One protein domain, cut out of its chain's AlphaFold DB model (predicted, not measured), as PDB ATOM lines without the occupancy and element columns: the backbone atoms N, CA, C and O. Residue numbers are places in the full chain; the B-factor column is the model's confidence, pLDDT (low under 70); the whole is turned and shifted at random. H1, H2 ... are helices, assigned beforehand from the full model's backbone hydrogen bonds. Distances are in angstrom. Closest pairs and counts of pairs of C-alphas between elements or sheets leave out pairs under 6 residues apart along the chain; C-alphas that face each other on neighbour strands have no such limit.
ATOM      1  N   VAL A  93     -50.725  29.073  -4.916       71.94
ATOM      2  CA  VAL A  93     -50.357  30.097  -3.927       71.94
ATOM      3  C   VAL A  93     -49.031  29.692  -3.299       71.94
ATOM      4  O   VAL A  93     -48.831  28.513  -3.003       71.94
ATOM      5  N   CYS A  94     -48.126  30.653  -3.114       74.50
ATOM      6  CA  CYS A  94     -46.897  30.422  -2.369       74.50
ATOM      7  C   CYS A  94     -47.237  30.123  -0.909       74.50
ATOM      8  O   CYS A  94     -48.035  30.820  -0.292       74.50
ATOM      9  N   MET A  95     -46.651  29.060  -0.362       76.75
ATOM     10  CA  MET A  95     -46.927  28.625   1.007       76.75
ATOM     11  C   MET A  95     -45.755  28.889   1.957       76.75
ATOM     12  O   MET A  95     -45.747  28.358   3.069       76.75
ATOM     13  N   PHE A  96     -44.764  29.692   1.545       70.50
ATOM     14  CA  PHE A  96     -43.707  30.144   2.448       70.50
ATOM     15  C   PHE A  96     -44.253  31.122   3.491       70.50
ATOM     16  O   PHE A  96     -45.033  32.014   3.145       70.50
ATOM     17  N   PRO A  97     -43.825  31.003   4.762       68.56
ATOM     18  CA  PRO A  97     -44.182  31.976   5.784       68.56
ATOM     19  C   PRO A  97     -43.782  33.386   5.336       68.56
ATOM     20  O   PRO A  97     -42.632  33.614   4.968       68.56
ATOM     21  N   SER A  98     -44.718  34.334   5.408       75.94
ATOM     22  CA  SER A  98     -44.525  35.736   4.993       75.94
ATOM     23  C   SER A  98     -44.449  35.981   3.475       75.94
ATOM     24  O   SER A  98     -43.988  37.043   3.061       75.94
ATOM     25  N   CYS A  99     -44.905  35.037   2.640       73.12
ATOM     26  CA  CYS A  99     -45.050  35.233   1.197       73.12
ATOM     27  C   CYS A  99     -46.512  35.076   0.751       73.12
ATOM     28  O   CYS A  99     -47.071  33.987   0.820       73.12
ATOM     29  N   ASP A 100     -47.109  36.153   0.230       76.38
ATOM     30  CA  ASP A 100     -48.511  36.180  -0.226       76.38
ATOM     31  C   ASP A 100     -48.666  36.036  -1.755       76.38
ATOM     32  O   ASP A 100     -49.695  36.397  -2.335       76.38
ATOM     33  N   ALA A 101     -47.633  35.535  -2.442       73.56
ATOM     34  CA  ALA A 101     -47.618  35.435  -3.900       73.56
ATOM     35  C   ALA A 101     -48.619  34.387  -4.435       73.56
ATOM     36  O   ALA A 101     -48.772  33.299  -3.876       73.56
ATOM     37  N   LYS A 102     -49.295  34.703  -5.549       69.75
ATOM     38  CA  LYS A 102     -50.325  33.865  -6.194       69.75
ATOM     39  C   LYS A 102     -50.034  33.708  -7.684       69.75
ATOM     40  O   LYS A 102     -49.578  34.652  -8.324       69.75
ATOM     41  N   PHE A 103     -50.343  32.535  -8.232       69.94
ATOM     42  CA  PHE A 103     -49.959  32.118  -9.581       69.94
ATOM     43  C   PHE A 103     -51.098  31.387 -10.300       69.94
ATOM     44  O   PHE A 103     -51.963  30.754  -9.682       69.94
ATOM     45  N   VAL A 104     -51.112  31.491 -11.629       56.19
ATOM     46  CA  VAL A 104     -52.127  30.854 -12.482       56.19
ATOM     47  C   VAL A 104     -51.712  29.420 -12.810       56.19
ATOM     48  O   VAL A 104     -52.565  28.534 -12.910       56.19
ATOM     49  N   THR A 105     -50.406  29.172 -12.919       52.72
ATOM     50  CA  THR A 105     -49.820  27.869 -13.253       52.72
ATOM     51  C   THR A 105     -48.807  27.401 -12.206       52.72
ATOM     52  O   THR A 105     -48.215  28.210 -11.494       52.72
ATOM     53  N   ASP A 106     -48.584  26.087 -12.127       51.69
ATOM     54  CA  ASP A 106     -47.572  25.499 -11.239       51.69
ATOM     55  C   ASP A 106     -46.150  25.945 -11.625       51.69
ATOM     56  O   ASP A 106     -45.368  26.296 -10.752       51.69
ATOM     57  N   ILE A 107     -45.841  26.052 -12.923       58.59
ATOM     58  CA  ILE A 107     -44.519  26.486 -13.417       58.59
ATOM     59  C   ILE A 107     -44.139  27.869 -12.863       58.59
ATOM     60  O   ILE A 107     -43.001  28.083 -12.449       58.59
ATOM     61  N   GLU A 108     -45.094  28.803 -12.824       59.38
ATOM     62  CA  GLU A 108     -44.887  30.141 -12.258       59.38
ATOM     63  C   GLU A 108     -44.603  30.089 -10.748       59.38
ATOM     64  O   GLU A 108     -43.706  30.787 -10.273       59.38
ATOM     65  N   LEU A 109     -45.313  29.228 -10.006       68.69
ATOM     66  CA  LEU A 109     -45.065  29.007  -8.581       68.69
ATOM     67  C   LEU A 109     -43.676  28.389  -8.339       68.69
ATOM     68  O   LEU A 109     -42.950  28.867  -7.469       68.69
ATOM     69  N   GLN A 110     -43.287  27.365  -9.109       65.25
ATOM     70  CA  GLN A 110     -41.975  26.713  -8.973       65.25
ATOM     71  C   GLN A 110     -40.826  27.687  -9.261       65.25
ATOM     72  O   GLN A 110     -39.849  27.716  -8.513       65.25
ATOM     73  N   SER A 111     -40.951  28.518 -10.305       67.81
ATOM     74  CA  SER A 111     -39.949  29.546 -10.632       67.81
ATOM     75  C   SER A 111     -39.819  30.563  -9.502       67.81
ATOM     76  O   SER A 111     -38.716  30.822  -9.031       67.81
ATOM     77  N   HIS A 112     -40.948  31.084  -9.005       77.62
ATOM     78  CA  HIS A 112     -40.950  32.014  -7.879       77.62
ATOM     79  C   HIS A 112     -40.254  31.422  -6.652       77.62
ATOM     80  O   HIS A 112     -39.408  32.077  -6.051       77.62
ATOM     81  N   VAL A 113     -40.593  30.189  -6.290       72.19
ATOM     82  CA  VAL A 113     -40.006  29.504  -5.140       72.19
ATOM     83  C   VAL A 113     -38.503  29.287  -5.329       72.19
ATOM     84  O   VAL A 113     -37.737  29.561  -4.410       72.19
ATOM     85  N   GLY A 114     -38.058  28.870  -6.516       69.56
ATOM     86  CA  GLY A 114     -36.633  28.695  -6.812       69.56
ATOM     87  C   GLY A 114     -35.835  30.000  -6.750       69.56
ATOM     88  O   GLY A 114     -34.714  30.014  -6.250       69.56
ATOM     89  N   GLU A 115     -36.423  31.103  -7.212       71.75
ATOM     90  CA  GLU A 115     -35.782  32.423  -7.240       71.75
ATOM     91  C   GLU A 115     -35.806  33.138  -5.881       71.75
ATOM     92  O   GLU A 115     -34.866  33.851  -5.541       71.75
ATOM     93  N   ASN A 116     -36.886  32.977  -5.109       69.44
ATOM     94  CA  ASN A 116     -37.167  33.800  -3.926       69.44
ATOM     95  C   ASN A 116     -37.080  33.024  -2.605       69.44
ATOM     96  O   ASN A 116     -36.977  33.631  -1.540       69.44
ATOM     97  N   HIS A 117     -37.127  31.692  -2.651       72.50
ATOM     98  CA  HIS A 117     -37.210  30.828  -1.474       72.50
ATOM     99  C   HIS A 117     -36.203  29.673  -1.522       72.50
ATOM    100  O   HIS A 117     -36.506  28.541  -1.141       72.50
ATOM    101  N   SER A 118     -34.983  29.976  -1.981       65.88
ATOM    102  CA  SER A 118     -33.874  29.023  -2.061       65.88
ATOM    103  C   SER A 118     -33.703  28.246  -0.744       65.88
ATOM    104  O   SER A 118     -33.516  28.872   0.305       65.88
ATOM    105  N   PRO A 119     -33.719  26.899  -0.762       60.03
ATOM    106  CA  PRO A 119     -33.481  26.106   0.432       60.03
ATOM    107  C   PRO A 119     -32.015  26.250   0.851       60.03
ATOM    108  O   PRO A 119     -31.112  25.641   0.279       60.03
ATOM    109  N   VAL A 120     -31.767  27.083   1.858       51.28
ATOM    110  CA  VAL A 120     -30.489  27.095   2.571       51.28
ATOM    111  C   VAL A 120     -30.496  25.910   3.532       51.28
ATOM    112  O   VAL A 120     -31.202  25.926   4.536       51.28
ATOM    113  N   GLY A 121     -29.696  24.888   3.233       48.22
ATOM    114  CA  GLY A 121     -29.316  23.872   4.214       48.22
ATOM    115  C   GLY A 121     -29.885  22.477   3.966       48.22
ATOM    116  O   GLY A 121     -31.090  22.242   3.977       48.22
ATOM    117  N   ASN A 122     -28.944  21.555   3.785       50.31
ATOM    118  CA  ASN A 122     -29.064  20.107   3.690       50.31
ATOM    119  C   ASN A 122     -30.097  19.507   4.666       50.31
ATOM    120  O   ASN A 122     -29.861  19.490   5.870       50.31
ATOM    121  N   ASN A 123     -31.219  19.015   4.136       51.81
ATOM    122  CA  ASN A 123     -32.044  17.963   4.731       51.81
ATOM    123  C   ASN A 123     -33.003  17.438   3.652       51.81
ATOM    124  O   ASN A 123     -33.923  18.134   3.225       51.81
ATOM    125  N   GLU A 124     -32.793  16.195   3.219       63.31
ATOM    126  CA  GLU A 124     -33.396  15.572   2.025       63.31
ATOM    127  C   GLU A 124     -34.934  15.440   2.060       63.31
ATOM    128  O   GLU A 124     -35.551  15.050   1.076       63.31
ATOM    129  N   CYS A 125     -35.584  15.782   3.177       77.94
ATOM    130  CA  CYS A 125     -37.032  15.676   3.375       77.94
ATOM    131  C   CYS A 125     -37.702  17.027   3.695       77.94
ATOM    132  O   CYS A 125     -38.672  17.079   4.456       77.94
ATOM    133  N   MET A 126     -37.203  18.135   3.145       78.06
ATOM    134  CA  MET A 126     -37.846  19.450   3.247       78.06
ATOM    135  C   MET A 126     -38.767  19.718   2.052       78.06
ATOM    136  O   MET A 126     -38.436  19.411   0.911       78.06
ATOM    137  N   CYS A 127     -39.927  20.327   2.301       79.56
ATOM    138  CA  CYS A 127     -40.769  20.815   1.217       79.56
ATOM    139  C   CYS A 127     -40.210  22.102   0.634       79.56
ATOM    140  O   CYS A 127     -40.161  23.126   1.310       79.56
ATOM    141  N   THR A 128     -39.874  22.056  -0.648       73.31
ATOM    142  CA  THR A 128     -39.374  23.214  -1.383       73.31
ATOM    143  C   THR A 128     -40.414  24.313  -1.526       73.31
ATOM    144  O   THR A 128     -40.010  25.446  -1.670       73.31
ATOM    145  N   LEU A 129     -41.721  24.023  -1.434       72.81
ATOM    146  CA  LEU A 129     -42.808  25.003  -1.612       72.81
ATOM    147  C   LEU A 129     -43.200  25.785  -0.351       72.81
ATOM    148  O   LEU A 129     -43.876  26.807  -0.450       72.81
ATOM    149  N   CYS A 130     -42.840  25.297   0.833       78.00
ATOM    150  CA  CYS A 130     -43.215  25.941   2.098       78.00
ATOM    151  C   CYS A 130     -42.121  25.893   3.173       78.00
ATOM    152  O   CYS A 130     -42.362  26.288   4.311       78.00
ATOM    153  N   GLY A 131     -40.950  25.337   2.857       74.00
ATOM    154  CA  GLY A 131     -39.832  25.158   3.786       74.00
ATOM    155  C   GLY A 131     -40.099  24.165   4.922       74.00
ATOM    156  O   GLY A 131     -39.283  24.029   5.832       74.00
ATOM    157  N   ARG A 132     -41.244  23.468   4.928       78.06
ATOM    158  CA  ARG A 132     -41.625  22.610   6.056       78.06
ATOM    159  C   ARG A 132     -40.815  21.308   6.054       78.06
ATOM    160  O   ARG A 132     -40.808  20.615   5.033       78.06
ATOM    161  N   PRO A 133     -40.185  20.926   7.179       80.50
ATOM    162  CA  PRO A 133     -39.453  19.669   7.274       80.50
ATOM    163  C   PRO A 133     -40.398  18.478   7.488       80.50
ATOM    164  O   PRO A 133     -41.427  18.581   8.165       80.50
ATOM    165  N   PHE A 134     -40.024  17.323   6.939       83.00
ATOM    166  CA  PHE A 134     -40.721  16.051   7.110       83.00
ATOM    167  C   PHE A 134     -39.764  14.959   7.574       83.00
ATOM    168  O   PHE A 134     -38.584  14.958   7.255       83.00
ATOM    169  N   ALA A 135     -40.307  13.988   8.311       83.12
ATOM    170  CA  ALA A 135     -39.523  12.880   8.853       83.12
ATOM    171  C   ALA A 135     -39.025  11.885   7.785       83.12
ATOM    172  O   ALA A 135     -38.145  11.088   8.078       83.12
ATOM    173  N   ASN A 136     -39.637  11.860   6.594       84.81
ATOM    174  CA  ASN A 136     -39.228  11.010   5.474       84.81
ATOM    175  C   ASN A 136     -39.857  11.471   4.147       84.81
ATOM    176  O   ASN A 136     -40.837  12.229   4.135       84.81
ATOM    177  N   GLN A 137     -39.343  10.924   3.041       82.56
ATOM    178  CA  GLN A 137     -39.789  11.245   1.687       82.56
ATOM    179  C   GLN A 137     -41.266  10.910   1.448       82.56
ATOM    180  O   GLN A 137     -41.983  11.684   0.824       82.56
ATOM    181  N   ALA A 138     -41.779   9.802   1.992       86.06
ATOM    182  CA  ALA A 138     -43.185   9.425   1.818       86.06
ATOM    183  C   ALA A 138     -44.148  10.472   2.414       86.06
ATOM    184  O   ALA A 138     -45.193  10.782   1.833       86.06
ATOM    185  N   ARG A 139     -43.796  11.052   3.570       86.44
ATOM    186  CA  ARG A 139     -44.563  12.143   4.186       86.44
ATOM    187  C   ARG A 139     -44.453  13.434   3.382       86.44
ATOM    188  O   ARG A 139     -45.462  14.133   3.293       86.44
ATOM    189  N   LEU A 140     -43.288  13.713   2.798       85.81
ATOM    190  CA  LEU A 140     -43.069  14.856   1.917       85.81
ATOM    191  C   LEU A 140     -43.893  14.744   0.623       85.81
ATOM    192  O   LEU A 140     -44.681  15.637   0.319       85.81
ATOM    193  N   THR A 141     -43.833  13.609  -0.076       83.56
ATOM    194  CA  THR A 141     -44.638  13.353  -1.283       83.56
ATOM    195  C   THR A 141     -46.133  13.475  -0.993       83.56
ATOM    196  O   THR A 141     -46.872  14.131  -1.725       83.56
ATOM    197  N   ARG A 142     -46.603  12.917   0.132       86.38
ATOM    198  CA  ARG A 142     -48.004  13.076   0.555       86.38
ATOM    199  C   ARG A 142     -48.361  14.530   0.875       86.38
ATOM    200  O   ARG A 142     -49.510  14.935   0.690       86.38
ATOM    201  N   HIS A 143     -47.416  15.303   1.401       87.06
ATOM    202  CA  HIS A 143     -47.611  16.722   1.659       87.06
ATOM    203  C   HIS A 143     -47.730  17.524   0.359       87.06
ATOM    204  O   HIS A 143     -48.594  18.394   0.302       87.06
ATOM    205  N   HIS A 144     -46.979  17.180  -0.693       80.81
ATOM    206  CA  HIS A 144     -47.067  17.847  -2.000       80.81
ATOM    207  C   HIS A 144     -48.463  17.788  -2.629       80.81
ATOM    208  O   HIS A 144     -48.868  18.743  -3.280       80.81
ATOM    209  N   LEU A 145     -49.256  16.753  -2.334       82.25
ATOM    210  CA  LEU A 145     -50.662  16.690  -2.758       82.25
ATOM    211  C   LEU A 145     -51.513  17.859  -2.219       82.25
ATOM    212  O   LEU A 145     -52.558  18.167  -2.779       82.25
ATOM    213  N   LYS A 146     -51.102  18.507  -1.112       81.19
ATOM    214  CA  LYS A 146     -51.785  19.711  -0.599       81.19
ATOM    215  C   LYS A 146     -51.524  20.923  -1.492       81.19
ATOM    216  O   LYS A 146     -52.378  21.797  -1.560       81.19
ATOM    217  N   HIS A 147     -50.366  20.952  -2.145       75.44
ATOM    218  CA  HIS A 147     -49.942  22.033  -3.028       75.44
ATOM    219  C   HIS A 147     -50.523  21.873  -4.429       75.44
ATOM    220  O   HIS A 147     -51.063  22.829  -4.971       75.44
ATOM    221  N   SER A 148     -50.476  20.660  -4.989       72.62
ATOM    222  CA  SER A 148     -51.011  20.389  -6.332       72.62
ATOM    223  C   SER A 148     -52.541  20.350  -6.381       72.62
ATOM    224  O   SER A 148     -53.135  20.482  -7.449       72.62
ATOM    225  N   GLY A 149     -53.197  20.128  -5.238       78.06
ATOM    226  CA  GLY A 149     -54.644  19.926  -5.171       78.06
ATOM    227  C   GLY A 149     -55.109  18.607  -5.796       78.06
ATOM    228  O   GLY A 149     -56.316  18.382  -5.921       78.06
TER     229      GLY A 149
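What this domain is: This is residues 93 to 149 of the 223 residues of the protein "Putative zinc finger protein" of Orchesella cincta (UniProt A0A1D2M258). Two short helices, H2 and H1, make a loose V, with the last residues of H2 near the first of H1. The long link between them swings out past the open side and folds back into the middle at residues 127 to 130; residues 93 to 105 make a further loop beside H1. The printed part has 57 residues, H1 then H2, and no named strand; the class is all helix, with 23 residues in named elements, under half. It is compact, with a radius of gyration of the C-alphas of 11.1 A and spans of 30 by 25 by 18 A.

Where its parts are: H2, residues 137 to 148, measures 16.5 A and ends at C-alpha 148 (-51.011, 20.389, -6.332). H1, residues 106 to 116, measures 15.2 A and begins at C-alpha 106 (-47.572, 25.499, -11.239).

How they stand to each other: H2 and H1 are close but not clearly touching; their closest C-alphas, of Ser 148 and Asp 106, are 7.9 A apart. They run opposite ways at a steep tilt of 66 degrees. Each O i to N i+4 pair is within hydrogen-bond range in H1, and 5 of 8 in H2.

The domain as a whole: The C-alphas farthest apart, of Val 104 and Ala 135, are 30.6 A apart. The printed part has no cut. H1 to H2 is a long link of 20 residues. Mean pLDDT of the printed part is 72.2; residues 102 to 111 and 118 to 124 are among those under 70.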